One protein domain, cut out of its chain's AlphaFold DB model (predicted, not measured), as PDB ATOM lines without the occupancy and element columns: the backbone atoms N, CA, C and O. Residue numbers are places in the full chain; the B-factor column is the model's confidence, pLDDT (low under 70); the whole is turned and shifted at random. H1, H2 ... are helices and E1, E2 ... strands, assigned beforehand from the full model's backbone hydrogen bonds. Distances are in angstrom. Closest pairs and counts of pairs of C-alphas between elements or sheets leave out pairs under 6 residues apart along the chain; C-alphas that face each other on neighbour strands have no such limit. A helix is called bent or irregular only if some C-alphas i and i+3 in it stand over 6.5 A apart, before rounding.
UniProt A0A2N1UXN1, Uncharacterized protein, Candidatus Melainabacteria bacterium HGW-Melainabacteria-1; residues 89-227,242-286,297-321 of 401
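This is residues 89 to 227, 242 to 286 and 297 to 321 of the 401 residues of an uncharacterized protein of Candidatus Melainabacteria bacterium HGW-Melainabacteria-1 (UniProt A0A2N1UXN1). What is the main shape? H3, H4 and H6 make a bundle; the hairpin of H1 and H2 packs on H3 and H4, while H8 crosses H4 and H6, with H5 on H6 and H8 and H12 on H5. The small strand hairpin E1 and E2 lies by H6, and H9, H10 and H11 trail toward the end of the long axis away from H1. What is the inventory? The printed part has 209 residues, twelve named helices and two named strands, in the order H1 to H6, E1, E2, H7 to H12; the class is mostly helix, the sheet E1 - E2 antiparallel. The whole is compact, with a radius of gyration of the C-alphas of 17.5 A and spans of 58 by 39 by 29 A.

Where do the first elements run? H1, residues 89 to 101, begins at C-alpha 89 (66.995, -52.372, -58.107) and is 18.3 A long; H2 is 103 to 114, irregular, with C-alphas 104 and 107 7.5 A apart. H3 is 132 to 141, H4 151 to 163 and 18.9 A, H5 176 to 188 and 17.9 A, H6 190 to 203 and 19.5 A. What follows? E1 is 205 to 207, E2 213 to 215, H7 220 to 226, H8 243 to 253, H9 256 to 260, H10 262 to 265, and H11 271 to 280. H12, 306 to 317, ends at C-alpha 317 (48.833, -54.967, -36.423).

How do H1 to H6 stand? H1 touches H3, closest C-alphas Gln 94 and His 137 at 6.2 A; H2 touches H4, Glu 108 and Pro 160 at 6.1 A. H3, H4 and H6 form an up and down bundle, each running against the one before: H3 and H4 stand at a shallow tilt of 24 degrees, Gly 140 and Ala 152 closest at 5.4 A. What joins beyond? H8 touches H6, about perpendicular at 88 degrees, C-alphas Thr 197 and Cys 244 closest at 6.3 A; H5 touches H12, Gly 177 and Leu 309 closest at 6.8 A. H7 and H9 only just touch, with 3 pairs of C-alphas within 8 A; H11 touches no helix. What do backbone atoms show? In E1 and E2, N 206 and O 214 are 2.8 A apart, within hydrogen-bond range. Not every O i to N i+4 pair is within range in H2 (6 of 8), H4 (7 of 9) and H11 (4 of 6).

How is the chain broken? Residues 228 to 241 and 287 to 296 are not printed; the C-alphas across these cuts are 13.2 A and 14.3 A apart. Which links are long? H2 to H3 and H4 to H5. Where is confidence low? The mean pLDDT of the printed part is 76.0, and residues 254 to 286 and 297 to 308 are among those under 70.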
ATOM      1  N   GLN A  89      67.076 -53.234 -56.926       90.62
ATOM      2  CA  GLN A  89      66.995 -52.372 -58.107       90.62
ATOM      3  C   GLN A  89      65.621 -51.688 -58.221       90.62
ATOM      4  O   GLN A  89      65.555 -50.481 -58.453       90.62
ATOM      5  N   ASP A  90      64.541 -52.430 -57.968       91.75
ATOM      6  CA  ASP A  90      63.174 -51.905 -58.013       91.75
ATOM      7  C   ASP A  90      62.939 -50.839 -56.941       91.75
ATOM      8  O   ASP A  90      62.396 -49.773 -57.228       91.75
ATOM      9  N   GLN A  91      63.406 -51.074 -55.714       91.56
ATOM     10  CA  GLN A  91      63.308 -50.088 -54.632       91.56
ATOM     11  C   GLN A  91      64.146 -48.839 -54.926       91.56
ATOM     12  O   GLN A  91      63.701 -47.720 -54.684       91.56
ATOM     13  N   THR A  92      65.334 -49.004 -55.506       91.62
ATOM     14  CA  THR A  92      66.166 -47.871 -55.934       91.62
ATOM     15  C   THR A  92      65.430 -47.025 -56.970       91.62
ATOM     16  O   THR A  92      65.382 -45.802 -56.848       91.62
ATOM     17  N   HIS A  93      64.790 -47.670 -57.949       94.56
ATOM     18  CA  HIS A  93      63.989 -46.984 -58.958       94.56
ATOM     19  C   HIS A  93      62.771 -46.274 -58.342       94.56
ATOM     20  O   HIS A  93      62.524 -45.110 -58.653       94.56
ATOM     21  N   GLN A  94      62.039 -46.926 -57.430       94.94
ATOM     22  CA  GLN A  94      60.904 -46.319 -56.718       94.94
ATOM     23  C   GLN A  94      61.322 -45.063 -55.941       94.94
ATOM     24  O   GLN A  94      60.666 -44.025 -56.040       94.94
ATOM     25  N   LEU A  95      62.431 -45.138 -55.198       94.50
ATOM     26  CA  LEU A  95      62.954 -44.010 -54.429       94.50
ATOM     27  C   LEU A  95      63.399 -42.861 -55.343       94.50
ATOM     28  O   LEU A  95      63.067 -41.705 -55.085       94.50
ATOM     29  N   GLN A  96      64.098 -43.164 -56.439       95.00
ATOM     30  CA  GLN A  96      64.502 -42.154 -57.421       95.00
ATOM     31  C   GLN A  96      63.296 -41.482 -58.082       95.00
ATOM     32  O   GLN A  96      63.287 -40.259 -58.205       95.00
ATOM     33  N   ALA A  97      62.263 -42.244 -58.452       96.31
ATOM     34  CA  ALA A  97      61.035 -41.700 -59.027       96.31
ATOM     35  C   ALA A  97      60.317 -40.753 -58.048       96.31
ATOM     36  O   ALA A  97      59.868 -39.675 -58.445       96.31
ATOM     37  N   LEU A  98      60.261 -41.113 -56.760       96.69
ATOM     38  CA  LEU A  98      59.712 -40.248 -55.714       96.69
ATOM     39  C   LEU A  98      60.528 -38.963 -55.540       96.69
ATOM     40  O   LEU A  98      59.943 -37.885 -55.532       96.69
ATOM     41  N   ILE A  99      61.859 -39.050 -55.465       96.69
ATOM     42  CA  ILE A  99      62.739 -37.875 -55.321       96.69
ATOM     43  C   ILE A  99      62.654 -36.957 -56.546       96.69
ATOM     44  O   ILE A  99      62.651 -35.739 -56.401       96.69
ATOM     45  N   GLN A 100      62.568 -37.515 -57.753       96.62
ATOM     46  CA  GLN A 100      62.422 -36.723 -58.977       96.62
ATOM     47  C   GLN A 100      61.082 -35.985 -59.023       96.62
ATOM     48  O   GLN A 100      61.028 -34.840 -59.469       96.62
ATOM     49  N   ARG A 101      60.002 -36.629 -58.566       96.75
ATOM     50  CA  ARG A 101      58.658 -36.040 -58.558       96.75
ATOM     51  C   ARG A 101      58.437 -35.063 -57.399       96.75
ATOM     52  O   ARG A 101      57.682 -34.108 -57.564       96.75
ATOM     53  N   PHE A 102      59.080 -35.304 -56.258       97.19
ATOM     54  CA  PHE A 102      58.954 -34.531 -55.021       97.19
ATOM     55  C   PHE A 102      60.343 -34.155 -54.477       97.19
ATOM     56  O   PHE A 102      60.751 -34.651 -53.419       97.19
ATOM     57  N   PRO A 103      61.111 -33.311 -55.193       96.69
ATOM     58  CA  PRO A 103      62.472 -32.948 -54.795       96.69
ATOM     59  C   PRO A 103      62.533 -32.284 -53.414       96.69
ATOM     60  O   PRO A 103      63.533 -32.425 -52.710       96.69
ATOM     61  N   GLU A 104      61.458 -31.615 -52.993       96.12
ATOM     62  CA  GLU A 104      61.314 -31.016 -51.667       96.12
ATOM     63  C   GLU A 104      61.314 -32.046 -50.523       96.12
ATOM     64  O   GLU A 104      61.697 -31.711 -49.407       96.12
ATOM     65  N   LEU A 105      60.942 -33.303 -50.797       95.56
ATOM     66  CA  LEU A 105      60.900 -34.387 -49.806       95.56
ATOM     67  C   LEU A 105      62.193 -35.209 -49.758       95.56
ATOM     68  O   LEU A 105      62.282 -36.153 -48.973       95.56
ATOM     69  N   LYS A 106      63.207 -34.877 -50.572       94.75
ATOM     70  CA  LYS A 106      64.456 -35.651 -50.655       94.75
ATOM     71  C   LYS A 106      65.082 -35.899 -49.277       94.75
ATOM     72  O   LYS A 106      65.385 -37.044 -48.958       94.75
ATOM     73  N   GLY A 107      65.225 -34.850 -48.464       91.56
ATOM     74  CA  GLY A 107      65.810 -34.966 -47.123       91.56
ATOM     75  C   GLY A 107      64.989 -35.860 -46.190       91.56
ATOM     76  O   GLY A 107      65.552 -36.626 -45.413       91.56
ATOM     77  N   GLU A 108      63.661 -35.842 -46.311       93.25
ATOM     78  CA  GLU A 108      62.784 -36.694 -45.508       93.25
ATOM     79  C   GLU A 108      62.885 -38.170 -45.920       93.25
ATOM     80  O   GLU A 108      62.915 -39.052 -45.060       93.25
ATOM     81  N   PHE A 109      63.009 -38.461 -47.219       93.25
ATOM     82  CA  PHE A 109      63.268 -39.826 -47.683       93.25
ATOM     83  C   PHE A 109      64.645 -40.335 -47.241       93.25
ATOM     84  O   PHE A 109      64.770 -41.491 -46.837       93.25
ATOM     85  N   GLU A 110      65.669 -39.479 -47.279       89.31
ATOM     86  CA  GLU A 110      67.011 -39.805 -46.782       89.31
ATOM     87  C   GLU A 110      66.995 -40.093 -45.273       89.31
ATOM     88  O   GLU A 110      67.628 -41.052 -44.829       89.31
ATOM     89  N   ARG A 111      66.213 -39.346 -44.483       89.31
ATOM     90  CA  ARG A 111      66.003 -39.635 -43.054       89.31
ATOM     91  C   ARG A 111      65.332 -40.989 -42.826       89.31
ATOM     92  O   ARG A 111      65.861 -41.791 -42.062       89.31
ATOM     93  N   LEU A 112      64.253 -41.299 -43.551       88.94
ATOM     94  CA  LEU A 112      63.578 -42.607 -43.455       88.94
ATOM     95  C   LEU A 112      64.485 -43.775 -43.872       88.94
ATOM     96  O   LEU A 112      64.276 -44.915 -43.440       88.94
ATOM     97  N   ALA A 113      65.472 -43.511 -44.733       84.50
ATOM     98  CA  ALA A 113      66.486 -44.486 -45.109       84.50
ATOM     99  C   ALA A 113      67.558 -44.648 -44.021       84.50
ATOM    100  O   ALA A 113      68.003 -45.755 -43.773       84.50
ATOM    101  N   THR A 114      67.986 -43.575 -43.362       77.38
ATOM    102  CA  THR A 114      69.208 -43.581 -42.533       77.38
ATOM    103  C   THR A 114      68.971 -43.661 -41.026       77.38
ATOM    104  O   THR A 114      69.940 -43.706 -40.268       77.38
ATOM    105  N   GLU A 115      67.716 -43.678 -40.570       64.94
ATOM    106  CA  GLU A 115      67.399 -43.636 -39.142       64.94
ATOM    107  C   GLU A 115      68.018 -44.827 -38.363       64.94
ATOM    108  O   GLU A 115      67.979 -45.954 -38.861       64.94
ATOM    109  N   PRO A 116      68.569 -44.628 -37.142       50.84
ATOM    110  CA  PRO A 116      69.437 -45.600 -36.453       50.84
ATOM    111  C   PRO A 116      68.757 -46.877 -35.928       50.84
ATOM    112  O   PRO A 116      69.335 -47.580 -35.096       50.84
ATOM    113  N   ALA A 117      67.530 -47.178 -36.349       53.00
ATOM    114  CA  ALA A 117      66.868 -48.420 -35.974       53.00
ATOM    115  C   ALA A 117      67.566 -49.619 -36.643       53.00
ATOM    116  O   ALA A 117      68.178 -49.496 -37.702       53.00
ATOM    117  N   ALA A 118      67.449 -50.807 -36.042       47.72
ATOM    118  CA  ALA A 118      68.072 -52.050 -36.517       47.72
ATOM    119  C   ALA A 118      67.740 -52.424 -37.982       47.72
ATOM    120  O   ALA A 118      68.400 -53.292 -38.554       47.72
ATOM    121  N   ALA A 119      66.740 -51.774 -38.589       61.28
ATOM    122  CA  ALA A 119      66.456 -51.818 -40.012       61.28
ATOM    123  C   ALA A 119      65.967 -50.447 -40.533       61.28
ATOM    124  O   ALA A 119      65.277 -49.720 -39.811       61.28
ATOM    125  N   PRO A 120      66.242 -50.123 -41.807       76.75
ATOM    126  CA  PRO A 120      65.720 -48.935 -42.479       76.75
ATOM    127  C   PRO A 120      64.194 -48.872 -42.465       76.75
ATOM    128  O   PRO A 120      63.531 -49.819 -42.897       76.75
ATOM    129  N   ARG A 121      63.609 -47.737 -42.069       86.94
ATOM    130  CA  ARG A 121      62.143 -47.604 -41.997       86.94
ATOM    131  C   ARG A 121      61.473 -47.669 -43.361       86.94
ATOM    132  O   ARG A 121      60.386 -48.228 -43.458       86.94
ATOM    133  N   LEU A 122      62.138 -47.207 -44.425       90.31
ATOM    134  CA  LEU A 122      61.658 -47.381 -45.807       90.31
ATOM    135  C   LEU A 122      61.402 -48.845 -46.191       90.31
ATOM    136  O   LEU A 122      60.598 -49.107 -47.086       90.31
ATOM    137  N   LEU A 123      62.075 -49.786 -45.529       90.94
ATOM    138  CA  LEU A 123      61.949 -51.220 -45.777       90.94
ATOM    139  C   LEU A 123      60.991 -51.919 -44.806       90.94
ATOM    140  O   LEU A 123      60.773 -53.124 -44.947       90.94
ATOM    141  N   ALA A 124      60.400 -51.189 -43.856       90.06
ATOM    142  CA  ALA A 124      59.373 -51.731 -42.978       90.06
ATOM    143  C   ALA A 124      58.204 -52.249 -43.818       90.06
ATOM    144  O   ALA A 124      57.678 -51.529 -44.670       90.06
ATOM    145  N   LYS A 125      57.828 -53.508 -43.596       92.19
ATOM    146  CA  LYS A 125      56.799 -54.183 -44.381       92.19
ATOM    147  C   LYS A 125      55.426 -54.013 -43.758       92.19
ATOM    148  O   LYS A 125      55.285 -54.043 -42.538       92.19
ATOM    149  N   ASP A 126      54.428 -53.893 -44.611       91.06
ATOM    150  CA  ASP A 126      53.035 -54.073 -44.244       91.06
ATOM    151  C   ASP A 126      52.669 -55.574 -44.178       91.06
ATOM    152  O   ASP A 126      53.498 -56.472 -44.367       91.06
ATOM    153  N   ARG A 127      51.399 -55.872 -43.914       86.00
ATOM    154  CA  ARG A 127      50.830 -57.222 -43.831       86.00
ATOM    155  C   ARG A 127      50.855 -57.996 -45.142       86.00
ATOM    156  O   ARG A 127      50.717 -59.216 -45.121       86.00
ATOM    157  N   HIS A 128      50.935 -57.296 -46.268       88.19
ATOM    158  CA  HIS A 128      51.037 -57.888 -47.595       88.19
ATOM    159  C   HIS A 128      52.497 -58.148 -47.978       88.19
ATOM    160  O   HIS A 128      52.753 -58.788 -48.993       88.19
ATOM    161  N   GLY A 129      53.446 -57.724 -47.139       90.88
ATOM    162  CA  GLY A 129      54.874 -57.852 -47.385       90.88
ATOM    163  C   GLY A 129      55.449 -56.717 -48.231       90.88
ATOM    164  O   GLY A 129      56.647 -56.754 -48.524       90.88
ATOM    165  N   GLU A 130      54.634 -55.718 -48.582       93.44
ATOM    166  CA  GLU A 130      55.050 -54.534 -49.330       93.44
ATOM    167  C   GLU A 130      55.756 -53.558 -48.394       93.44
ATOM    168  O   GLU A 130      55.377 -53.393 -47.233       93.44
ATOM    169  N   SER A 131      56.810 -52.910 -48.883       94.12
ATOM    170  CA  SER A 131      57.569 -51.969 -48.064       94.12
ATOM    171  C   SER A 131      56.851 -50.626 -47.934       94.12
ATOM    172  O   SER A 131      56.074 -50.223 -48.805       94.12
ATOM    173  N   LEU A 132      57.192 -49.877 -46.884       95.06
ATOM    174  CA  LEU A 132      56.823 -48.473 -46.738       95.06
ATOM    175  C   LEU A 132      57.124 -47.687 -48.022       95.06
ATOM    176  O   LEU A 132      56.274 -46.942 -48.502       95.06
ATOM    177  N   LEU A 133      58.301 -47.891 -48.618       95.94
ATOM    178  CA  LEU A 133      58.676 -47.248 -49.876       95.94
ATOM    179  C   LEU A 133      57.697 -47.562 -51.016       95.94
ATOM    180  O   LEU A 133      57.289 -46.652 -51.736       95.94
ATOM    181  N   SER A 134      57.291 -48.823 -51.168       96.25
ATOM    182  CA  SER A 134      56.327 -49.218 -52.197       96.25
ATOM    183  C   SER A 134      54.944 -48.606 -51.944       96.25
ATOM    184  O   SER A 134      54.298 -48.151 -52.891       96.25
ATOM    185  N   GLN A 135      54.529 -48.467 -50.679       97.25
ATOM    186  CA  GLN A 135      53.288 -47.770 -50.313       97.25
ATOM    187  C   GLN A 135      53.342 -46.265 -50.606       97.25
ATOM    188  O   GLN A 135      52.404 -45.714 -51.186       97.25
ATOM    189  N   LEU A 136      54.456 -45.607 -50.282       97.44
ATOM    190  CA  LEU A 136      54.681 -44.195 -50.603       97.44
ATOM    191  C   LEU A 136      54.736 -43.968 -52.117       97.44
ATOM    192  O   LEU A 136      54.144 -43.015 -52.620       97.44
ATOM    193  N   HIS A 137      55.378 -44.869 -52.863       97.00
ATOM    194  CA  HIS A 137      55.397 -44.818 -54.322       97.00
ATOM    195  C   HIS A 137      53.981 -44.974 -54.902       97.00
ATOM    196  O   HIS A 137      53.579 -44.202 -55.775       97.00
ATOM    197  N   ARG A 138      53.191 -45.928 -54.389       96.75
ATOM    198  CA  ARG A 138      51.788 -46.124 -54.788       96.75
ATOM    199  C   ARG A 138      50.947 -44.874 -54.527       96.75
ATOM    200  O   ARG A 138      50.234 -44.439 -55.425       96.75
ATOM    201  N   LEU A 139      51.073 -44.266 -53.348       96.69
ATOM    202  CA  LEU A 139      50.381 -43.019 -53.013       96.69
ATOM    203  C   LEU A 139      50.802 -41.878 -53.951       96.69
ATOM    204  O   LEU A 139      49.956 -41.224 -54.553       96.69
ATOM    205  N   GLY A 140      52.110 -41.686 -54.130       94.75
ATOM    206  CA  GLY A 140      52.661 -40.616 -54.957       94.75
ATOM    207  C   GLY A 140      52.368 -40.756 -56.449       94.75
ATOM    208  O   GLY A 140      52.302 -39.744 -57.136       94.75
ATOM    209  N   SER A 141      52.185 -41.976 -56.962       93.62
ATOM    210  CA  SER A 141      51.869 -42.256 -58.374       93.62
ATOM    211  C   SER A 141      50.380 -42.463 -58.663       93.62
ATOM    212  O   SER A 141      49.980 -42.420 -59.829       93.62
ATOM    213  N   GLY A 142      49.567 -42.668 -57.628       92.38
ATOM    214  CA  GLY A 142      48.156 -42.996 -57.749       92.38
ATOM    215  C   GLY A 142      47.261 -41.820 -58.137       92.38
ATOM    216  O   GLY A 142      47.671 -40.662 -58.212       92.38
ATOM    217  N   SER A 143      45.995 -42.142 -58.385       92.38
ATOM    218  CA  SER A 143      44.906 -41.180 -58.569       92.38
ATOM    219  C   SER A 143      43.807 -41.498 -57.563       92.38
ATOM    220  O   SER A 143      43.428 -42.661 -57.430       92.38
ATOM    221  N   SER A 144      43.320 -40.484 -56.847       91.25
ATOM    222  CA  SER A 144      42.245 -40.675 -55.875       91.25
ATOM    223  C   SER A 144      40.904 -40.889 -56.572       91.25
ATOM    224  O   SER A 144      40.594 -40.227 -57.564       91.25
ATOM    225  N   ARG A 145      40.093 -41.802 -56.033       87.94
ATOM    226  CA  ARG A 145      38.673 -41.949 -56.386       87.94
ATOM    227  C   ARG A 145      37.772 -40.977 -55.621       87.94
ATOM    228  O   ARG A 145      36.610 -40.830 -55.991       87.94
ATOM    229  N   LEU A 146      38.298 -40.333 -54.580       83.50
ATOM    230  CA  LEU A 146      37.586 -39.365 -53.754       83.50
ATOM    231  C   LEU A 146      37.645 -37.981 -54.396       83.50
ATOM    232  O   LEU A 146      38.673 -37.550 -54.928       83.50
ATOM    233  N   LYS A 147      36.531 -37.253 -54.343       82.25
ATOM    234  CA  LYS A 147      36.461 -35.930 -54.967       82.25
ATOM    235  C   LYS A 147      37.242 -34.913 -54.136       82.25
ATOM    236  O   LYS A 147      36.991 -34.745 -52.951       82.25
ATOM    237  N   GLY A 148      38.156 -34.192 -54.785       78.38
ATOM    238  CA  GLY A 148      38.929 -33.120 -54.145       78.38
ATOM    239  C   GLY A 148      40.102 -33.592 -53.279       78.38
ATOM    240  O   GLY A 148      40.731 -32.763 -52.631       78.38
ATOM    241  N   VAL A 149      40.420 -34.890 -53.286       86.12
ATOM    242  CA  VAL A 149      41.580 -35.461 -52.589       86.12
ATOM    243  C   VAL A 149      42.747 -35.583 -53.570       86.12
ATOM    244  O   VAL A 149      42.652 -36.303 -54.562       86.12
ATOM    245  N   ASP A 150      43.855 -34.894 -53.291       89.62
ATOM    246  CA  ASP A 150      45.089 -34.985 -54.080       89.62
ATOM    247  C   ASP A 150      46.088 -35.967 -53.428       89.62
ATOM    248  O   ASP A 150      46.637 -35.666 -52.361       89.62
ATOM    249  N   PRO A 151      46.391 -37.121 -54.059       94.25
ATOM    250  CA  PRO A 151      47.409 -38.048 -53.564       94.25
ATOM    251  C   PRO A 151      48.798 -37.419 -53.402       94.25
ATOM    252  O   PRO A 151      49.545 -37.798 -52.501       94.25
ATOM    253  N   ALA A 152      49.148 -36.432 -54.235       92.81
ATOM    254  CA  ALA A 152      50.424 -35.731 -54.136       92.81
ATOM    255  C   ALA A 152      50.486 -34.842 -52.884       92.81
ATOM    256  O   ALA A 152      51.526 -34.784 -52.225       92.81
ATOM    257  N   GLN A 153      49.385 -34.176 -52.524       90.88
ATOM    258  CA  GLN A 153      49.265 -33.471 -51.247       90.88
ATOM    259  C   GLN A 153      49.375 -34.445 -50.069       90.88
ATOM    260  O   GLN A 153      50.184 -34.219 -49.171       90.88
ATOM    261  N   ALA A 154      48.625 -35.551 -50.099       91.88
ATOM    262  CA  ALA A 154      48.665 -36.553 -49.036       91.88
ATOM    263  C   ALA A 154      50.082 -37.121 -48.829       91.88
ATOM    264  O   ALA A 154      50.527 -37.281 -47.697       91.88
ATOM    265  N   LEU A 155      50.840 -37.362 -49.905       95.31
ATOM    266  CA  LEU A 155      52.233 -37.801 -49.793       95.31
ATOM    267  C   LEU A 155      53.116 -36.761 -49.083       95.31
ATOM    268  O   LEU A 155      53.876 -37.120 -48.183       95.31
ATOM    269  N   ARG A 156      53.011 -35.481 -49.472       93.31
ATOM    270  CA  ARG A 156      53.776 -34.381 -48.852       93.31
ATOM    271  C   ARG A 156      53.477 -34.222 -47.370       93.31
ATOM    272  O   ARG A 156      54.344 -33.793 -46.620       93.31
ATOM    273  N   GLU A 157      52.268 -34.568 -46.953       90.50
ATOM    274  CA  GLU A 157      51.870 -34.541 -45.552       90.50
ATOM    275  C   GLU A 157      52.331 -35.799 -44.798       90.50
ATOM    276  O   GLU A 157      52.814 -35.694 -43.670       90.50
ATOM    277  N   LEU A 158      52.226 -36.984 -45.399       92.50
ATOM    278  CA  LEU A 158      52.561 -38.250 -44.743       92.50
ATOM    279  C   LEU A 158      54.068 -38.427 -44.510       92.50
ATOM    280  O   LEU A 158      54.468 -38.891 -43.444       92.50
ATOM    281  N   VAL A 159      54.910 -38.081 -45.487       93.62
ATOM    282  CA  VAL A 159      56.355 -38.368 -45.432       93.62
ATOM    283  C   VAL A 159      57.052 -37.702 -44.229       93.62
ATOM    284  O   VAL A 159      57.696 -38.425 -43.468       93.62
ATOM    285  N   PRO A 160      56.878 -36.394 -43.960       89.56
ATOM    286  CA  PRO A 160      57.450 -35.761 -42.767       89.56
ATOM    287  C   PRO A 160      56.938 -36.364 -41.446       89.56
ATOM    288  O   PRO A 160      57.706 -36.566 -40.507       89.56
ATOM    289  N   ARG A 161      55.655 -36.753 -41.376       88.00
ATOM    290  CA  ARG A 161      55.046 -37.394 -40.188       88.00
ATOM    291  C   ARG A 161      55.636 -38.763 -39.891       88.00
ATOM    292  O   ARG A 161      55.773 -39.159 -38.732       88.00
ATOM    293  N   LEU A 162      56.015 -39.493 -40.937       91.19
ATOM    294  CA  LEU A 162      56.732 -40.745 -40.766       91.19
ATOM    295  C   LEU A 162      58.093 -40.507 -40.112       91.19
ATOM    296  O   LEU A 162      58.501 -41.356 -39.340       91.19
ATOM    297  N   ASN A 163      58.751 -39.360 -40.281       87.38
ATOM    298  CA  ASN A 163      59.965 -39.033 -39.523       87.38
ATOM    299  C   ASN A 163      59.675 -38.438 -38.134       87.38
ATOM    300  O   ASN A 163      60.443 -38.662 -37.203       87.38
ATOM    301  N   GLU A 164      58.574 -37.698 -37.967       85.25
ATOM    302  CA  GLU A 164      58.327 -36.882 -36.772       85.25
ATOM    303  C   GLU A 164      56.914 -37.063 -36.200       85.25
ATOM    304  O   GLU A 164      55.945 -36.456 -36.657       85.25
ATOM    305  N   ARG A 165      56.806 -37.835 -35.111       80.56
ATOM    306  CA  ARG A 165      55.533 -38.098 -34.405       80.56
ATOM    307  C   ARG A 165      54.792 -36.846 -33.958       80.56
ATOM    308  O   ARG A 165      53.567 -36.809 -33.951       80.56
ATOM    309  N   GLN A 166      55.536 -35.798 -33.615       76.81
ATOM    310  CA  GLN A 166      54.968 -34.535 -33.148       76.81
ATOM    311  C   GLN A 166      54.106 -33.835 -34.212       76.81
ATOM    312  O   GLN A 166      53.339 -32.937 -33.876       76.81
ATOM    313  N   GLN A 167      54.200 -34.262 -35.475       78.00
ATOM    314  CA  GLN A 167      53.396 -33.747 -36.578       78.00
ATOM    315  C   GLN A 167      52.017 -34.426 -36.725       78.00
ATOM    316  O   GLN A 167      51.227 -34.017 -37.582       78.00
ATOM    317  N   ILE A 168      51.723 -35.454 -35.918       80.75
ATOM    318  CA  ILE A 168      50.402 -36.090 -35.835       80.75
ATOM    319  C   ILE A 168      49.611 -35.390 -34.731       80.75
ATOM    320  O   ILE A 168      49.986 -35.445 -33.558       80.75
ATOM    321  N   PHE A 169      48.501 -34.754 -35.108       76.06
ATOM    322  CA  PHE A 169      47.651 -33.981 -34.202       76.06
ATOM    323  C   PHE A 169      46.260 -34.609 -34.086       76.06
ATOM    324  O   PHE A 169      45.702 -35.065 -35.080       76.06
ATOM    325  N   GLN A 170      45.644 -34.556 -32.901       73.56
ATOM    326  CA  GLN A 170      44.211 -34.876 -32.754       73.56
ATOM    327  C   GLN A 170      43.291 -33.738 -33.254       73.56
ATOM    328  O   GLN A 170      42.089 -33.908 -33.430       73.56
ATOM    329  N   GLY A 171      43.826 -32.533 -33.468       67.50
ATOM    330  CA  GLY A 171      43.007 -31.360 -33.783       67.50
ATOM    331  C   GLY A 171      42.147 -30.887 -32.595       67.50
ATOM    332  O   GLY A 171      42.496 -31.151 -31.446       67.50
ATOM    333  N   PRO A 172      41.055 -30.141 -32.840       55.34
ATOM    334  CA  PRO A 172      40.257 -29.502 -31.788       55.34
ATOM    335  C   PRO A 172      39.228 -30.426 -31.114       55.34
ATOM    336  O   PRO A 172      38.529 -29.998 -30.196       55.34
ATOM    337  N   GLN A 173      39.079 -31.666 -31.584       61.78
ATOM    338  CA  GLN A 173      37.984 -32.559 -31.196       61.78
ATOM    339  C   GLN A 173      38.492 -33.888 -30.647       61.78
ATOM    340  O   GLN A 173      39.615 -34.281 -30.949       61.78
ATOM    341  N   PHE A 174      37.619 -34.567 -29.891       65.00
ATOM    342  CA  PHE A 174      37.782 -35.834 -29.157       65.00
ATOM    343  C   PHE A 174      38.226 -37.040 -30.016       65.00
ATOM    344  O   PHE A 174      37.568 -38.074 -30.069       65.00
ATOM    345  N   THR A 175      39.356 -36.910 -30.704       73.12
ATOM    346  CA  THR A 175      39.943 -37.901 -31.616       73.12
ATOM    347  C   THR A 175      41.302 -38.386 -31.108       73.12
ATOM    348  O   THR A 175      42.041 -39.077 -31.812       73.12
ATOM    349  N   CYS A 176      41.632 -38.068 -29.853       75.31
ATOM    350  CA  CYS A 176      42.865 -38.447 -29.174       75.31
ATOM    351  C   CYS A 176      43.202 -39.940 -29.279       75.31
ATOM    352  O   CYS A 176      44.375 -40.262 -29.458       75.31
ATOM    353  N   GLY A 177      42.204 -40.832 -29.241       76.88
ATOM    354  CA  GLY A 177      42.396 -42.274 -29.439       76.88
ATOM    355  C   GLY A 177      42.919 -42.597 -30.838       76.88
ATOM    356  O   GLY A 177      43.950 -43.248 -30.988       76.88
ATOM    357  N   SER A 178      42.283 -42.048 -31.877       81.69
ATOM    358  CA  SER A 178      42.740 -42.214 -33.261       81.69
ATOM    359  C   SER A 178      44.125 -41.596 -33.509       81.69
ATOM    360  O   SER A 178      44.967 -42.229 -34.142       81.69
ATOM    361  N   ALA A 179      44.422 -40.427 -32.929       82.62
ATOM    362  CA  ALA A 179      45.749 -39.818 -33.003       82.62
ATOM    363  C   ALA A 179      46.814 -40.641 -32.252       82.62
ATOM    364  O   ALA A 179      47.945 -40.767 -32.724       82.62
ATOM    365  N   ALA A 180      46.470 -41.230 -31.102       82.00
ATOM    366  CA  ALA A 180      47.355 -42.131 -30.361       82.00
ATOM    367  C   ALA A 180      47.645 -43.407 -31.159       82.00
ATOM    368  O   ALA A 180      48.801 -43.811 -31.266       82.00
ATOM    369  N   MET A 181      46.631 -43.974 -31.816       85.50
ATOM    370  CA  MET A 181      46.797 -45.100 -32.734       85.50
ATOM    371  C   MET A 181      47.690 -44.746 -33.929       85.50
ATOM    372  O   MET A 181      48.581 -45.523 -34.260       85.50
ATOM    373  N   GLN A 182      47.515 -43.576 -34.554       88.25
ATOM    374  CA  GLN A 182      48.405 -43.122 -35.632       88.25
ATOM    375  C   GLN A 182      49.858 -42.996 -35.157       88.25
ATOM    376  O   GLN A 182      50.764 -43.460 -35.846       88.25
ATOM    377  N   ASN A 183      50.082 -42.408 -33.977       87.56
ATOM    378  CA  ASN A 183      51.416 -42.282 -33.385       87.56
ATOM    379  C   ASN A 183      52.047 -43.647 -33.087       87.56
ATOM    380  O   ASN A 183      53.226 -43.857 -33.369       87.56
ATOM    381  N   TRP A 184      51.258 -44.583 -32.560       86.94
ATOM    382  CA  TRP A 184      51.711 -45.944 -32.299       86.94
ATOM    383  C   TRP A 184      52.058 -46.692 -33.592       86.94
ATOM    384  O   TRP A 184      53.122 -47.307 -33.678       86.94
ATOM    385  N   LEU A 185      51.210 -46.599 -34.626       89.38
ATOM    386  CA  LEU A 185      51.466 -47.215 -35.931       89.38
ATOM    387  C   LEU A 185      52.691 -46.609 -36.613       89.38
ATOM    388  O   LEU A 185      53.492 -47.345 -37.176       89.38
ATOM    389  N   GLN A 186      52.868 -45.289 -36.535       89.69
ATOM    390  CA  GLN A 186      54.024 -44.597 -37.106       89.69
ATOM    391  C   GLN A 186      55.342 -45.202 -36.610       89.69
ATOM    392  O   GLN A 186      56.295 -45.308 -37.383       89.69
ATOM    393  N   HIS A 187      55.390 -45.641 -35.354       85.75
ATOM    394  CA  HIS A 187      56.568 -46.279 -34.790       85.75
ATOM    395  C   HIS A 187      56.623 -47.783 -35.016       85.75
ATOM    396  O   HIS A 187      57.616 -48.296 -35.528       85.75
ATOM    397  N   SER A 188      55.565 -48.475 -34.602       84.50
ATOM    398  CA  SER A 188      55.557 -49.930 -34.472       84.50
ATOM    399  C   SER A 188      55.344 -50.624 -35.814       84.50
ATOM    400  O   SER A 188      55.865 -51.714 -36.041       84.50
ATOM    401  N   GLU A 189      54.567 -50.002 -36.701       89.38
ATOM    402  CA  GLU A 189      54.095 -50.572 -37.964       89.38
ATOM    403  C   GLU A 189      54.013 -49.487 -39.074       89.38
ATOM    404  O   GLU A 189      52.950 -49.282 -39.670       89.38
ATOM    405  N   PRO A 190      55.103 -48.752 -39.387       91.56
ATOM    406  CA  PRO A 190      55.044 -47.622 -40.322       91.56
ATOM    407  C   PRO A 190      54.595 -48.021 -41.735       91.56
ATOM    408  O   PRO A 190      53.945 -47.230 -42.421       91.56
ATOM    409  N   GLY A 191      54.896 -49.255 -42.161       93.25
ATOM    410  CA  GLY A 191      54.392 -49.819 -43.415       93.25
ATOM    411  C   GLY A 191      52.863 -49.937 -43.432       93.25
ATOM    412  O   GLY A 191      52.237 -49.547 -44.416       93.25
ATOM    413  N   GLU A 192      52.246 -50.385 -42.330       92.88
ATOM    414  CA  GLU A 192      50.783 -50.435 -42.201       92.88
ATOM    415  C   GLU A 192      50.159 -49.046 -42.171       92.88
ATOM    416  O   GLU A 192      49.147 -48.835 -42.838       92.88
ATOM    417  N   LEU A 193      50.758 -48.086 -41.454       94.00
ATOM    418  CA  LEU A 193      50.259 -46.710 -41.456       94.00
ATOM    419  C   LEU A 193      50.202 -46.162 -42.885       94.00
ATOM    420  O   LEU A 193      49.155 -45.694 -43.326       94.00
ATOM    421  N   ALA A 194      51.306 -46.271 -43.627       95.62
ATOM    422  CA  ALA A 194      51.366 -45.771 -44.993       95.62
ATOM    423  C   ALA A 194      50.420 -46.517 -45.935       95.62
ATOM    424  O   ALA A 194      49.779 -45.882 -46.771       95.62
ATOM    425  N   ARG A 195      50.284 -47.840 -45.782       96.12
ATOM    426  CA  ARG A 195      49.321 -48.643 -46.543       96.12
ATOM    427  C   ARG A 195      47.890 -48.176 -46.288       96.12
ATOM    428  O   ARG A 195      47.168 -47.929 -47.250       96.12
ATOM    429  N   ILE A 196      47.488 -48.046 -45.021       94.88
ATOM    430  CA  ILE A 196      46.137 -47.610 -44.641       94.88
ATOM    431  C   ILE A 196      45.877 -46.204 -45.165       94.88
ATOM    432  O   ILE A 196      44.857 -45.980 -45.808       94.88
ATOM    433  N   THR A 197      46.801 -45.265 -44.958       95.12
ATOM    434  CA  THR A 197      46.655 -43.903 -45.480       95.12
ATOM    435  C   THR A 197      46.552 -43.895 -47.005       95.12
ATOM    436  O   THR A 197      45.677 -43.220 -47.539       95.12
ATOM    437  N   ALA A 198      47.383 -44.664 -47.715       96.38
ATOM    438  CA  ALA A 198      47.319 -44.757 -49.170       96.38
ATOM    439  C   ALA A 198      45.986 -45.346 -49.651       96.38
ATOM    440  O   ALA A 198      45.357 -44.782 -50.538       96.38
ATOM    441  N   ASP A 199      45.520 -46.430 -49.037       95.44
ATOM    442  CA  ASP A 199      44.228 -47.055 -49.335       95.44
ATOM    443  C   ASP A 199      43.050 -46.094 -49.090       95.44
ATOM    444  O   ASP A 199      42.151 -45.975 -49.920       95.44
ATOM    445  N   LEU A 200      43.060 -45.365 -47.970       93.62
ATOM    446  CA  LEU A 200      42.030 -44.368 -47.668       93.62
ATOM    447  C   LEU A 200      42.064 -43.213 -48.672       93.62
ATOM    448  O   LEU A 200      41.018 -42.816 -49.166       93.62
ATOM    449  N   VAL A 201      43.244 -42.705 -49.030       93.50
ATOM    450  CA  VAL A 201      43.382 -41.625 -50.020       93.50
ATOM    451  C   VAL A 201      42.939 -42.072 -51.413       93.50
ATOM    452  O   VAL A 201      42.287 -41.310 -52.123       93.50
ATOM    453  N   LEU A 202      43.311 -43.281 -51.832       94.81
ATOM    454  CA  LEU A 202      43.088 -43.747 -53.200       94.81
ATOM    455  C   LEU A 202      41.684 -44.324 -53.398       94.81
ATOM    456  O   LEU A 202      41.041 -44.021 -54.402       94.81
ATOM    457  N   ASP A 203      41.198 -45.111 -52.439       92.19
ATOM    458  CA  ASP A 203      39.986 -45.924 -52.576       92.19
ATOM    459  C   ASP A 203      38.911 -45.623 -51.524       92.19
ATOM    460  O   ASP A 203      37.808 -46.170 -51.599       92.19
ATOM    461  N   GLY A 204      39.216 -44.786 -50.530       88.94
ATOM    462  CA  GLY A 204      38.315 -44.485 -49.421       88.94
ATOM    463  C   GLY A 204      38.113 -45.632 -48.435       88.94
ATOM    464  O   GLY A 204      37.237 -45.564 -47.575       88.94
ATOM    465  N   LYS A 205      38.896 -46.707 -48.555       88.00
ATOM    466  CA  LYS A 205      38.802 -47.884 -47.693       88.00
ATOM    467  C   LYS A 205      40.089 -48.684 -47.700       88.00
ATOM    468  O   LYS A 205      40.722 -48.817 -48.737       88.00
ATOM    469  N   SER A 206      40.405 -49.301 -46.570       88.88
ATOM    470  CA  SER A 206      41.572 -50.147 -46.371       88.88
ATOM    471  C   SER A 206      41.178 -51.455 -45.697       88.88
ATOM    472  O   SER A 206      40.414 -51.458 -44.743       88.88
ATOM    473  N   LYS A 207      41.700 -52.591 -46.162       85.25
ATOM    474  CA  LYS A 207      41.449 -53.889 -45.515       85.25
ATOM    475  C   LYS A 207      42.474 -54.124 -44.397       85.25
ATOM    476  O   LYS A 207      43.667 -53.950 -44.628       85.25
ATOM    477  N   LEU A 208      42.029 -54.532 -43.214       85.69
ATOM    478  CA  LEU A 208      42.851 -54.807 -42.027       85.69
ATOM    479  C   LEU A 208      43.279 -56.276 -41.971       85.69
ATOM    480  O   LEU A 208      42.738 -57.099 -42.720       85.69
ATOM    481  N   ARG A 209      44.272 -56.618 -41.133       82.88
ATOM    482  CA  ARG A 209      44.913 -57.952 -41.072       82.88
ATOM    483  C   ARG A 209      43.936 -59.086 -40.808       82.88
ATOM    484  O   ARG A 209      44.053 -60.118 -41.459       82.88
ATOM    485  N   ASP A 210      42.952 -58.861 -39.951       73.69
ATOM    486  CA  ASP A 210      41.889 -59.825 -39.645       73.69
ATOM    487  C   ASP A 210      40.856 -60.001 -40.778       73.69
ATOM    488  O   ASP A 210      39.975 -60.853 -40.704       73.69
ATOM    489  N   GLY A 211      40.973 -59.217 -41.852       75.75
ATOM    490  CA  GLY A 211      40.093 -59.248 -43.010       75.75
ATOM    491  C   GLY A 211      38.985 -58.198 -42.995       75.75
ATOM    492  O   GLY A 211      38.374 -57.995 -44.049       75.75
ATOM    493  N   SER A 212      38.777 -57.511 -41.867       75.19
ATOM    494  CA  SER A 212      37.844 -56.388 -41.748       75.19
ATOM    495  C   SER A 212      38.287 -55.197 -42.610       75.19
ATOM    496  O   SER A 212      39.353 -55.215 -43.235       75.19
ATOM    497  N   GLN A 213      37.451 -54.165 -42.716       78.25
ATOM    498  CA  GLN A 213      37.746 -52.964 -43.499       78.25
ATOM    499  C   GLN A 213      37.643 -51.703 -42.643       78.25
ATOM    500  O   GLN A 213      36.679 -51.488 -41.931       78.25
ATOM    501  N   LEU A 214      38.612 -50.815 -42.778       80.88
ATOM    502  CA  LEU A 214      38.511 -49.441 -42.328       80.88
ATOM    503  C   LEU A 214      38.012 -48.604 -43.509       80.88
ATOM    504  O   LEU A 214      38.657 -48.603 -44.556       80.88
ATOM    505  N   LYS A 215      36.861 -47.939 -43.397       82.38
ATOM    506  CA  LYS A 215      36.239 -47.189 -44.507       82.38
ATOM    507  C   LYS A 215      36.050 -45.726 -44.130       82.38
ATOM    508  O   LYS A 215      35.866 -45.416 -42.962       82.38
ATOM    509  N   LEU A 216      36.085 -44.829 -45.101       80.75
ATOM    510  CA  LEU A 216      35.677 -43.447 -44.881       80.75
ATOM    511  C   LEU A 216      34.147 -43.355 -44.794       80.75
ATOM    512  O   LEU A 216      33.461 -44.122 -45.479       80.75
ATOM    513  N   PRO A 217      33.609 -42.425 -43.987       73.94
ATOM    514  CA  PRO A 217      32.170 -42.240 -43.887       73.94
ATOM    515  C   PRO A 217      31.590 -41.730 -45.224       73.94
ATOM    516  O   PRO A 217      32.263 -41.001 -45.961       73.94
ATOM    517  N   PRO A 218      30.348 -42.114 -45.570       68.06
ATOM    518  CA  PRO A 218      29.761 -41.874 -46.894       68.06
ATOM    519  C   PRO A 218      29.542 -40.390 -47.225       68.06
ATOM    520  O   PRO A 218      29.469 -40.020 -48.395       68.06
ATOM    521  N   ASP A 219      29.446 -39.528 -46.216       69.69
ATOM    522  CA  ASP A 219      29.263 -38.084 -46.354       69.69
ATOM    523  C   ASP A 219      30.586 -37.301 -46.436       69.69
ATOM    524  O   ASP A 219      30.571 -36.079 -46.627       69.69
ATOM    525  N   LEU A 220      31.733 -37.987 -46.381       73.69
ATOM    526  CA  LEU A 220      33.047 -37.354 -46.424       73.69
ATOM    527  C   LEU A 220      33.278 -36.538 -47.692       73.69
ATOM    528  O   LEU A 220      33.775 -35.421 -47.597       73.69
ATOM    529  N   ASP A 221      32.874 -37.028 -48.864       67.50
ATOM    530  CA  ASP A 221      33.003 -36.266 -50.114       67.50
ATOM    531  C   ASP A 221      32.278 -34.913 -50.025       67.50
ATOM    532  O   ASP A 221      32.768 -33.897 -50.520       67.50
ATOM    533  N   THR A 222      31.121 -34.883 -49.354       68.06
ATOM    534  CA  THR A 222      30.355 -33.650 -49.135       68.06
ATOM    535  C   THR A 222      31.087 -32.727 -48.166       68.06
ATOM    536  O   THR A 222      31.203 -31.530 -48.427       68.06
ATOM    537  N   TYR A 223      31.630 -33.272 -47.080       68.81
ATOM    538  CA  TYR A 223      32.419 -32.511 -46.114       68.81
ATOM    539  C   TYR A 223      33.696 -31.915 -46.727       68.81
ATOM    540  O   TYR A 223      33.968 -30.726 -46.548       68.81
ATOM    541  N   LEU A 224      34.450 -32.707 -47.495       68.62
ATOM    542  CA  LEU A 224      35.666 -32.262 -48.178       68.62
ATOM    543  C   LEU A 224      35.345 -31.188 -49.228       68.62
ATOM    544  O   LEU A 224      36.045 -30.178 -49.313       68.62
ATOM    545  N   ALA A 225      34.248 -31.346 -49.978       65.44
ATOM    546  CA  ALA A 225      33.805 -30.366 -50.972       65.44
ATOM    547  C   ALA A 225      33.336 -29.034 -50.357       65.44
ATOM    548  O   ALA A 225      33.494 -27.985 -50.982       65.44
ATOM    549  N   GLN A 226      32.776 -29.055 -49.143       62.31
ATOM    550  CA  GLN A 226      32.347 -27.854 -48.412       62.31
ATOM    551  C   GLN A 226      33.509 -27.071 -47.785       62.31
ATOM    552  O   GLN A 226      33.312 -25.937 -47.344       62.31
ATOM    553  N   ARG A 227      34.724 -27.630 -47.778       61.47
ATOM    554  CA  ARG A 227      35.942 -26.970 -47.287       61.47
ATOM    555  C   ARG A 227      36.991 -26.819 -48.395       61.47
ATOM    556  O   ARG A 227      38.106 -27.328 -48.262       61.47
ATOM    557  N   SER A 242      46.331 -32.606 -40.801       80.31
ATOM    558  CA  SER A 242      46.542 -32.904 -42.224       80.31
ATOM    559  C   SER A 242      45.364 -33.628 -42.881       80.31
ATOM    560  O   SER A 242      44.510 -34.209 -42.202       80.31
ATOM    561  N   LEU A 243      45.335 -33.656 -44.214       83.56
ATOM    562  CA  LEU A 243      44.420 -34.515 -44.960       83.56
ATOM    563  C   LEU A 243      44.600 -35.974 -44.525       83.56
ATOM    564  O   LEU A 243      43.614 -36.652 -44.257       83.56
ATOM    565  N   CYS A 244      45.841 -36.443 -44.368       88.62
ATOM    566  CA  CYS A 244      46.121 -37.799 -43.887       88.62
ATOM    567  C   CYS A 244      45.522 -38.077 -42.503       88.62
ATOM    568  O   CYS A 244      44.896 -39.121 -42.318       88.62
ATOM    569  N   ASP A 245      45.674 -37.144 -41.560       84.69
ATOM    570  CA  ASP A 245      45.095 -37.256 -40.219       84.69
ATOM    571  C   ASP A 245      43.570 -37.234 -40.289       84.69
ATOM    572  O   ASP A 245      42.914 -38.108 -39.742       84.69
ATOM    573  N   THR A 246      42.993 -36.304 -41.045       82.00
ATOM    574  CA  THR A 246      41.540 -36.201 -41.219       82.00
ATOM    575  C   THR A 246      40.951 -37.491 -41.778       82.00
ATOM    576  O   THR A 246      39.973 -37.999 -41.236       82.00
ATOM    577  N   LEU A 247      41.542 -38.046 -42.841       86.75
ATOM    578  CA  LEU A 247      41.059 -39.278 -43.461       86.75
ATOM    579  C   LEU A 247      41.214 -40.468 -42.515       86.75
ATOM    580  O   LEU A 247      40.257 -41.210 -42.311       86.75
ATOM    581  N   PHE A 248      42.389 -40.632 -41.903       88.56
ATOM    582  CA  PHE A 248      42.636 -41.736 -40.979       88.56
ATOM    583  C   PHE A 248      41.702 -41.667 -39.771       88.56
ATOM    584  O   PHE A 248      41.021 -42.639 -39.459       88.56
ATOM    585  N   GLN A 249      41.623 -40.508 -39.120       84.31
ATOM    586  CA  GLN A 249      40.784 -40.310 -37.944       84.31
ATOM    587  C   GLN A 249      39.300 -40.424 -38.303       84.31
ATOM    588  O   GLN A 249      38.562 -41.044 -37.551       84.31
ATOM    589  N   SER A 250      38.855 -39.943 -39.471       79.25
ATOM    590  CA  SER A 250      37.472 -40.153 -39.945       79.25
ATOM    591  C   SER A 250      37.169 -41.632 -40.137       79.25
ATOM    592  O   SER A 250      36.083 -42.087 -39.795       79.25
ATOM    593  N   ALA A 251      38.132 -42.399 -40.649       80.88
ATOM    594  CA  ALA A 251      37.961 -43.827 -40.847       80.88
ATOM    595  C   ALA A 251      37.965 -44.602 -39.517       80.88
ATOM    596  O   ALA A 251      37.231 -45.571 -39.370       80.88
ATOM    597  N   VAL A 252      38.752 -44.177 -38.526       80.25
ATOM    598  CA  VAL A 252      38.736 -44.779 -37.181       80.25
ATOM    599  C   VAL A 252      37.460 -44.423 -36.424       80.25
ATOM    600  O   VAL A 252      36.857 -45.284 -35.794       80.25
ATOM    601  N   MET A 253      37.038 -43.162 -36.495       72.88
ATOM    602  CA  MET A 253      35.901 -42.658 -35.728       72.88
ATOM    603  C   MET A 253      34.552 -42.969 -36.385       72.88
ATOM    604  O   MET A 253      33.545 -42.914 -35.691       72.88
ATOM    605  N   GLN A 254      34.519 -43.240 -37.698       67.31
ATOM    606  CA  GLN A 254      33.313 -43.456 -38.521       67.31
ATOM    607  C   GLN A 254      32.254 -42.332 -38.443       67.31
ATOM    608  O   GLN A 254      31.176 -42.463 -39.013       67.31
ATOM    609  N   ASP A 255      32.559 -41.206 -37.793       61.66
ATOM    610  CA  ASP A 255      31.676 -40.047 -37.653       61.66
ATOM    611  C   ASP A 255      32.452 -38.766 -37.982       61.66
ATOM    612  O   ASP A 255      33.333 -38.307 -37.246       61.66
ATOM    613  N   ILE A 256      32.085 -38.149 -39.102       55.47
ATOM    614  CA  ILE A 256      32.707 -36.915 -39.562       55.47
ATOM    615  C   ILE A 256      32.341 -35.696 -38.717       55.47
ATOM    616  O   ILE A 256      33.030 -34.685 -38.760       55.47
ATOM    617  N   SER A 257      31.274 -35.744 -37.924       54.25
ATOM    618  CA  SER A 257      30.904 -34.661 -37.013       54.25
ATOM    619  C   SER A 257      31.858 -34.561 -35.817       54.25
ATOM    620  O   SER A 257      32.093 -33.452 -35.314       54.25
ATOM    621  N   LEU A 258      32.457 -35.695 -35.429       55.22
ATOM    622  CA  LEU A 258      33.528 -35.802 -34.430       55.22
ATOM    623  C   LEU A 258      34.906 -35.456 -34.997       55.22
ATOM    624  O   LEU A 258      35.792 -35.059 -34.245       55.22
ATOM    625  N   VAL A 259      35.088 -35.623 -36.308       53.66
ATOM    626  CA  VAL A 259      36.354 -35.350 -37.002       53.66
ATOM    627  C   VAL A 259      36.320 -34.022 -37.761       53.66
ATOM    628  O   VAL A 259      37.353 -33.549 -38.201       53.66
ATOM    629  N   GLY A 260      35.177 -33.355 -37.883       49.31
ATOM    630  CA  GLY A 260      35.007 -32.194 -38.752       49.31
ATOM    631  C   GLY A 260      34.285 -30.998 -38.146       49.31
ATOM    632  O   GLY A 260      34.015 -30.026 -38.847       49.31
ATOM    633  N   GLY A 261      33.986 -30.998 -36.851       46.75
ATOM    634  CA  GLY A 261      33.539 -29.789 -36.148       46.75
ATOM    635  C   GLY A 261      32.028 -29.593 -36.036       46.75
ATOM    636  O   GLY A 261      31.594 -28.703 -35.307       46.75
ATOM    637  N   ASN A 262      31.193 -30.389 -36.711       42.72
ATOM    638  CA  ASN A 262      29.781 -30.015 -36.888       42.72
ATOM    639  C   ASN A 262      28.888 -30.167 -35.640       42.72
ATOM    640  O   ASN A 262      27.839 -29.525 -35.588       42.72
ATOM    641  N   ARG A 263      29.284 -30.928 -34.605       39.56
ATOM    642  CA  ARG A 263      28.522 -30.961 -33.333       39.56
ATOM    643  C   ARG A 263      28.818 -29.782 -32.406       39.56
ATOM    644  O   ARG A 263      27.951 -29.402 -31.626       39.56
ATOM    645  N   ALA A 264      29.983 -29.144 -32.524       36.91
ATOM    646  CA  ALA A 264      30.294 -27.955 -31.725       36.91
ATOM    647  C   ALA A 264      29.499 -26.715 -32.181       36.91
ATOM    648  O   ALA A 264      29.334 -25.777 -31.405       36.91
ATOM    649  N   TRP A 265      28.981 -26.718 -33.417       31.83
ATOM    650  CA  TRP A 265      28.365 -25.545 -34.040       31.83
ATOM    651  C   TRP A 265      26.830 -25.542 -34.041       31.83
ATOM    652  O   TRP A 265      26.227 -24.482 -34.175       31.83
ATOM    653  N   LYS A 266      26.168 -26.688 -33.825       34.94
ATOM    654  CA  LYS A 266      24.695 -26.759 -33.775       34.94
ATOM    655  C   LYS A 266      24.063 -26.261 -32.467       34.94
ATOM    656  O   LYS A 266      22.904 -26.557 -32.240       34.94
ATOM    657  N   GLY A 267      24.790 -25.511 -31.633       36.31
ATOM    658  CA  GLY A 267      24.229 -24.641 -30.581       36.31
ATOM    659  C   GLY A 267      23.459 -25.287 -29.417       36.31
ATOM    660  O   GLY A 267      23.358 -24.656 -28.372       36.31
ATOM    661  N   ASP A 268      22.994 -26.531 -29.542       39.47
ATOM    662  CA  ASP A 268      21.945 -27.097 -28.681       39.47
ATOM    663  C   ASP A 268      22.442 -28.174 -27.705       39.47
ATOM    664  O   ASP A 268      21.661 -28.741 -26.944       39.47
ATOM    665  N   ALA A 269      23.742 -28.473 -27.688       42.41
ATOM    666  CA  ALA A 269      24.298 -29.415 -26.723       42.41
ATOM    667  C   ALA A 269      24.780 -28.675 -25.468       42.41
ATOM    668  O   ALA A 269      25.839 -28.030 -25.473       42.41
ATOM    669  N   ASP A 270      24.001 -28.793 -24.392       42.41
ATOM    670  CA  ASP A 270      24.396 -28.381 -23.047       42.41
ATOM    671  C   ASP A 270      25.697 -29.097 -22.617       42.41
ATOM    672  O   ASP A 270      26.069 -30.138 -23.170       42.41
ATOM    673  N   LEU A 271      26.436 -28.537 -21.653       41.28
ATOM    674  CA  LEU A 271      27.753 -29.035 -21.216       41.28
ATOM    675  C   LEU A 271      27.709 -30.521 -20.811       41.28
ATOM    676  O   LEU A 271      28.651 -31.272 -21.073       41.28
ATOM    677  N   LEU A 272      26.584 -30.957 -20.238       38.72
ATOM    678  CA  LEU A 272      26.332 -32.355 -19.890       38.72
ATOM    679  C   LEU A 272      26.207 -33.244 -21.138       38.72
ATOM    680  O   LEU A 272      26.789 -34.318 -21.168       38.72
ATOM    681  N   SER A 273      25.538 -32.777 -22.195       41.72
ATOM    682  CA  SER A 273      25.410 -33.480 -23.482       41.72
ATOM    683  C   SER A 273      26.723 -33.518 -24.266       41.72
ATOM    684  O   SER A 273      26.974 -34.471 -24.991       41.72
ATOM    685  N   LYS A 274      27.603 -32.523 -24.093       46.84
ATOM    686  CA  LYS A 274      28.979 -32.551 -24.627       46.84
ATOM    687  C   LYS A 274      29.866 -33.562 -23.894       46.84
ATOM    688  O   LYS A 274      30.709 -34.195 -24.518       46.84
ATOM    689  N   THR A 275      29.663 -33.704 -22.585       40.50
ATOM    690  CA  THR A 275      30.441 -34.607 -21.720       40.50
ATOM    691  C   THR A 275      29.955 -36.055 -21.829       40.50
ATOM    692  O   THR A 275      30.768 -36.967 -21.909       40.50
ATOM    693  N   LEU A 276      28.637 -36.270 -21.897       36.88
ATOM    694  CA  LEU A 276      28.019 -37.583 -22.096       36.88
ATOM    695  C   LEU A 276      28.059 -38.022 -23.558       36.88
ATOM    696  O   LEU A 276      28.317 -39.188 -23.804       36.88
ATOM    697  N   GLY A 277      27.916 -37.107 -24.522       38.88
ATOM    698  CA  GLY A 277      28.063 -37.422 -25.945       38.88
ATOM    699  C   GLY A 277      29.426 -38.041 -26.269       38.88
ATOM    700  O   GLY A 277      29.512 -38.992 -27.029       38.88
ATOM    701  N   TRP A 278      30.497 -37.622 -25.592       42.25
ATOM    702  CA  TRP A 278      31.809 -38.268 -25.709       42.25
ATOM    703  C   TRP A 278      31.824 -39.747 -25.239       42.25
ATOM    704  O   TRP A 278      32.518 -40.564 -25.849       42.25
ATOM    705  N   LEU A 279      31.036 -40.103 -24.216       36.97
ATOM    706  CA  LEU A 279      30.882 -41.477 -23.713       36.97
ATOM    707  C   LEU A 279      29.821 -42.289 -24.468       36.97
ATOM    708  O   LEU A 279      29.905 -43.506 -24.464       36.97
ATOM    709  N   THR A 280      28.823 -41.655 -25.093       35.78
ATOM    710  CA  THR A 280      27.647 -42.349 -25.650       35.78
ATOM    711  C   THR A 280      27.454 -42.187 -27.158       35.78
ATOM    712  O   THR A 280      26.581 -42.840 -27.709       35.78
ATOM    713  N   ASP A 281      28.207 -41.348 -27.877       42.16
ATOM    714  CA  ASP A 281      27.877 -41.004 -29.279       42.16
ATOM    715  C   ASP A 281      28.326 -42.023 -30.339       42.16
ATOM    716  O   ASP A 281      28.195 -41.765 -31.534       42.16
ATOM    717  N   TRP A 282      28.757 -43.219 -29.928       40.28
ATOM    718  CA  TRP A 282      28.690 -44.408 -30.791       40.28
ATOM    719  C   TRP A 282      27.327 -45.120 -30.707       40.28
ATOM    720  O   TRP A 282      27.061 -46.007 -31.510       40.28
ATOM    721  N   ALA A 283      26.404 -44.700 -29.830       32.31
ATOM    722  CA  ALA A 283      25.043 -45.249 -29.742       32.31
ATOM    723  C   ALA A 283      24.164 -44.942 -30.976       32.31
ATOM    724  O   ALA A 283      23.032 -45.414 -31.061       32.31
ATOM    725  N   GLY A 284      24.683 -44.170 -31.938       34.97
ATOM    726  CA  GLY A 284      24.126 -43.998 -33.283       34.97
ATOM    727  C   GLY A 284      24.780 -44.883 -34.351       34.97
ATOM    728  O   GLY A 284      24.600 -44.615 -35.536       34.97
ATOM    729  N   TYR A 285      25.568 -45.890 -33.962       37.81
ATOM    730  CA  TYR A 285      26.085 -46.902 -34.876       37.81
ATOM    731  C   TYR A 285      24.919 -47.682 -35.489       37.81
ATOM    732  O   TYR A 285      24.271 -48.492 -34.822       37.81
ATOM    733  N   ASP A 286      24.636 -47.412 -36.761       38.75
ATOM    734  CA  ASP A 286      23.617 -48.130 -37.512       38.75
ATOM    735  C   ASP A 286      24.138 -49.526 -37.879       38.75
ATOM    736  O   ASP A 286      24.896 -49.719 -38.833       38.75
ATOM    737  N   ARG A 297      31.243 -57.437 -31.787       36.69
ATOM    738  CA  ARG A 297      32.580 -57.306 -31.180       36.69
ATOM    739  C   ARG A 297      32.913 -55.884 -30.728       36.69
ATOM    740  O   ARG A 297      33.951 -55.699 -30.118       36.69
ATOM    741  N   LEU A 298      32.077 -54.893 -31.010       39.84
ATOM    742  CA  LEU A 298      32.252 -53.481 -30.667       39.84
ATOM    743  C   LEU A 298      31.048 -52.943 -29.876       39.84
ATOM    744  O   LEU A 298      30.793 -51.747 -29.869       39.84
ATOM    745  N   LYS A 299      30.302 -53.819 -29.184       33.72
ATOM    746  CA  LYS A 299      29.389 -53.385 -28.114       33.72
ATOM    747  C   LYS A 299      30.222 -52.822 -26.955       33.72
ATOM    748  O   LYS A 299      30.599 -53.568 -26.054       33.72
ATOM    749  N   GLY A 300      30.543 -51.541 -27.050       35.22
ATOM    750  CA  GLY A 300      31.283 -50.716 -26.100       35.22
ATOM    751  C   GLY A 300      31.248 -49.282 -26.626       35.22
ATOM    752  O   GLY A 300      31.376 -49.071 -27.829       35.22
ATOM    753  N   ASP A 301      30.911 -48.312 -25.783       36.38
ATOM    754  CA  ASP A 301      30.490 -46.988 -26.237       36.38
ATOM    755  C   ASP A 301      31.690 -46.023 -26.414       36.38
ATOM    756  O   ASP A 301      32.255 -45.527 -25.441       36.38
ATOM    757  N   GLY A 302      32.058 -45.704 -27.665       43.97
ATOM    758  CA  GLY A 302      32.774 -44.466 -28.032       43.97
ATOM    759  C   GLY A 302      34.216 -44.598 -28.558       43.97
ATOM    760  O   GLY A 302      34.938 -45.512 -28.212       43.97
ATOM    761  N   GLY A 303      34.726 -43.615 -29.317       42.12
ATOM    762  CA  GLY A 303      36.169 -43.497 -29.652       42.12
ATOM    763  C   GLY A 303      37.060 -43.089 -28.462       42.12
ATOM    764  O   GLY A 303      38.282 -42.973 -28.582       42.12
ATOM    765  N   GLY A 304      36.424 -42.856 -27.310       51.22
ATOM    766  CA  GLY A 304      37.030 -42.844 -25.987       51.22
ATOM    767  C   GLY A 304      37.064 -44.221 -25.324       51.22
ATOM    768  O   GLY A 304      37.782 -44.336 -24.338       51.22
ATOM    769  N   ASP A 305      36.358 -45.229 -25.854       60.12
ATOM    770  CA  ASP A 305      36.391 -46.608 -25.373       60.12
ATOM    771  C   ASP A 305      37.730 -47.214 -25.763       60.12
ATOM    772  O   ASP A 305      38.012 -47.469 -26.947       60.12
ATOM    773  N   PRO A 306      38.586 -47.448 -24.773       63.91
ATOM    774  CA  PRO A 306      39.877 -47.980 -25.081       63.91
ATOM    775  C   PRO A 306      39.706 -49.411 -25.662       63.91
ATOM    776  O   PRO A 306      40.535 -49.819 -26.477       63.91
ATOM    777  N   ILE A 307      38.632 -50.172 -25.373       65.44
ATOM    778  CA  ILE A 307      38.511 -51.596 -25.765       65.44
ATOM    779  C   ILE A 307      38.398 -51.683 -27.276       65.44
ATOM    780  O   ILE A 307      39.049 -52.517 -27.912       65.44
ATOM    781  N   LEU A 308      37.606 -50.780 -27.850       68.81
ATOM    782  CA  LEU A 308      37.500 -50.617 -29.291       68.81
ATOM    783  C   LEU A 308      38.847 -50.232 -29.900       68.81
ATOM    784  O   LEU A 308      39.242 -50.814 -30.909       68.81
ATOM    785  N   LEU A 309      39.571 -49.300 -29.272       74.44
ATOM    786  CA  LEU A 309      40.882 -48.866 -29.744       74.44
ATOM    787  C   LEU A 309      41.888 -50.026 -29.758       74.44
ATOM    788  O   LEU A 309      42.541 -50.249 -30.774       74.44
ATOM    789  N   ALA A 310      41.967 -50.808 -28.679       73.94
ATOM    790  CA  ALA A 310      42.839 -51.979 -28.584       73.94
ATOM    791  C   ALA A 310      42.477 -53.032 -29.640       73.94
ATOM    792  O   ALA A 310      43.346 -53.456 -30.400       73.94
ATOM    793  N   ARG A 311      41.188 -53.376 -29.775       73.94
ATOM    794  CA  ARG A 311      40.705 -54.317 -30.802       73.94
ATOM    795  C   ARG A 311      41.027 -53.847 -32.216       73.94
ATOM    796  O   ARG A 311      41.400 -54.648 -33.068       73.94
ATOM    797  N   LEU A 312      40.898 -52.550 -32.479       78.12
ATOM    798  CA  LEU A 312      41.227 -51.986 -33.781       78.12
ATOM    799  C   LEU A 312      42.740 -52.020 -34.044       78.12
ATOM    800  O   LEU A 312      43.168 -52.353 -35.149       78.12
ATOM    801  N   MET A 313      43.564 -51.728 -33.038       81.00
ATOM    802  CA  MET A 313      45.019 -51.847 -33.148       81.00
ATOM    803  C   MET A 313      45.463 -53.299 -33.363       81.00
ATOM    804  O   MET A 313      46.367 -53.543 -34.165       81.00
ATOM    805  N   GLU A 314      44.805 -54.264 -32.721       81.69
ATOM    806  CA  GLU A 314      44.990 -55.698 -32.973       81.69
ATOM    807  C   GLU A 314      44.591 -56.064 -34.406       81.69
ATOM    808  O   GLU A 314      45.347 -56.737 -35.107       81.69
ATOM    809  N   ALA A 315      43.454 -55.563 -34.898       81.38
ATOM    810  CA  ALA A 315      43.015 -55.794 -36.273       81.38
ATOM    811  C   ALA A 315      43.993 -55.205 -37.308       81.38
ATOM    812  O   ALA A 315      44.204 -55.802 -38.368       81.38
ATOM    813  N   VAL A 316      44.626 -54.060 -37.020       83.56
ATOM    814  CA  VAL A 316      45.631 -53.441 -37.904       83.56
ATOM    815  C   VAL A 316      46.985 -54.146 -37.834       83.56
ATOM    816  O   VAL A 316      47.597 -54.399 -38.872       83.56
ATOM    817  N   SER A 317      47.469 -54.459 -36.634       81.12
ATOM    818  CA  SER A 317      48.833 -54.967 -36.423       81.12
ATOM    819  C   SER A 317      48.938 -56.489 -36.436       81.12
ATOM    820  O   SER A 317      49.999 -57.037 -36.729       81.12
ATOM    821  N   GLY A 318      47.831 -57.192 -36.183       79.81
ATOM    822  CA  GLY A 318      47.798 -58.643 -36.009       79.81
ATOM    823  C   GLY A 318      48.529 -59.099 -34.746       79.81
ATOM    824  O   GLY A 318      48.788 -60.292 -34.593       79.81
ATOM    825  N   ARG A 319      48.903 -58.155 -33.877       77.12
ATOM    826  CA  ARG A 319      49.554 -58.390 -32.593       77.12
ATOM    827  C   ARG A 319      48.540 -58.116 -31.501       77.12
ATOM    828  O   ARG A 319      47.766 -57.175 -31.623       77.12
ATOM    829  N   ASP A 320      48.593 -58.910 -30.442       71.38
ATOM    830  CA  ASP A 320      47.907 -58.574 -29.202       71.38
ATOM    831  C   ASP A 320      48.530 -57.284 -28.654       71.38
ATOM    832  O   ASP A 320      49.720 -57.242 -28.320       71.38
ATOM    833  N   VAL A 321      47.754 -56.203 -28.660       64.88
ATOM    834  CA  VAL A 321      48.186 -54.905 -28.124       64.88
ATOM    835  C   VAL A 321      47.845 -54.811 -26.631       64.88
ATOM    836  O   VAL A 321      48.328 -53.914 -25.941       64.88
TER     837      VAL A 321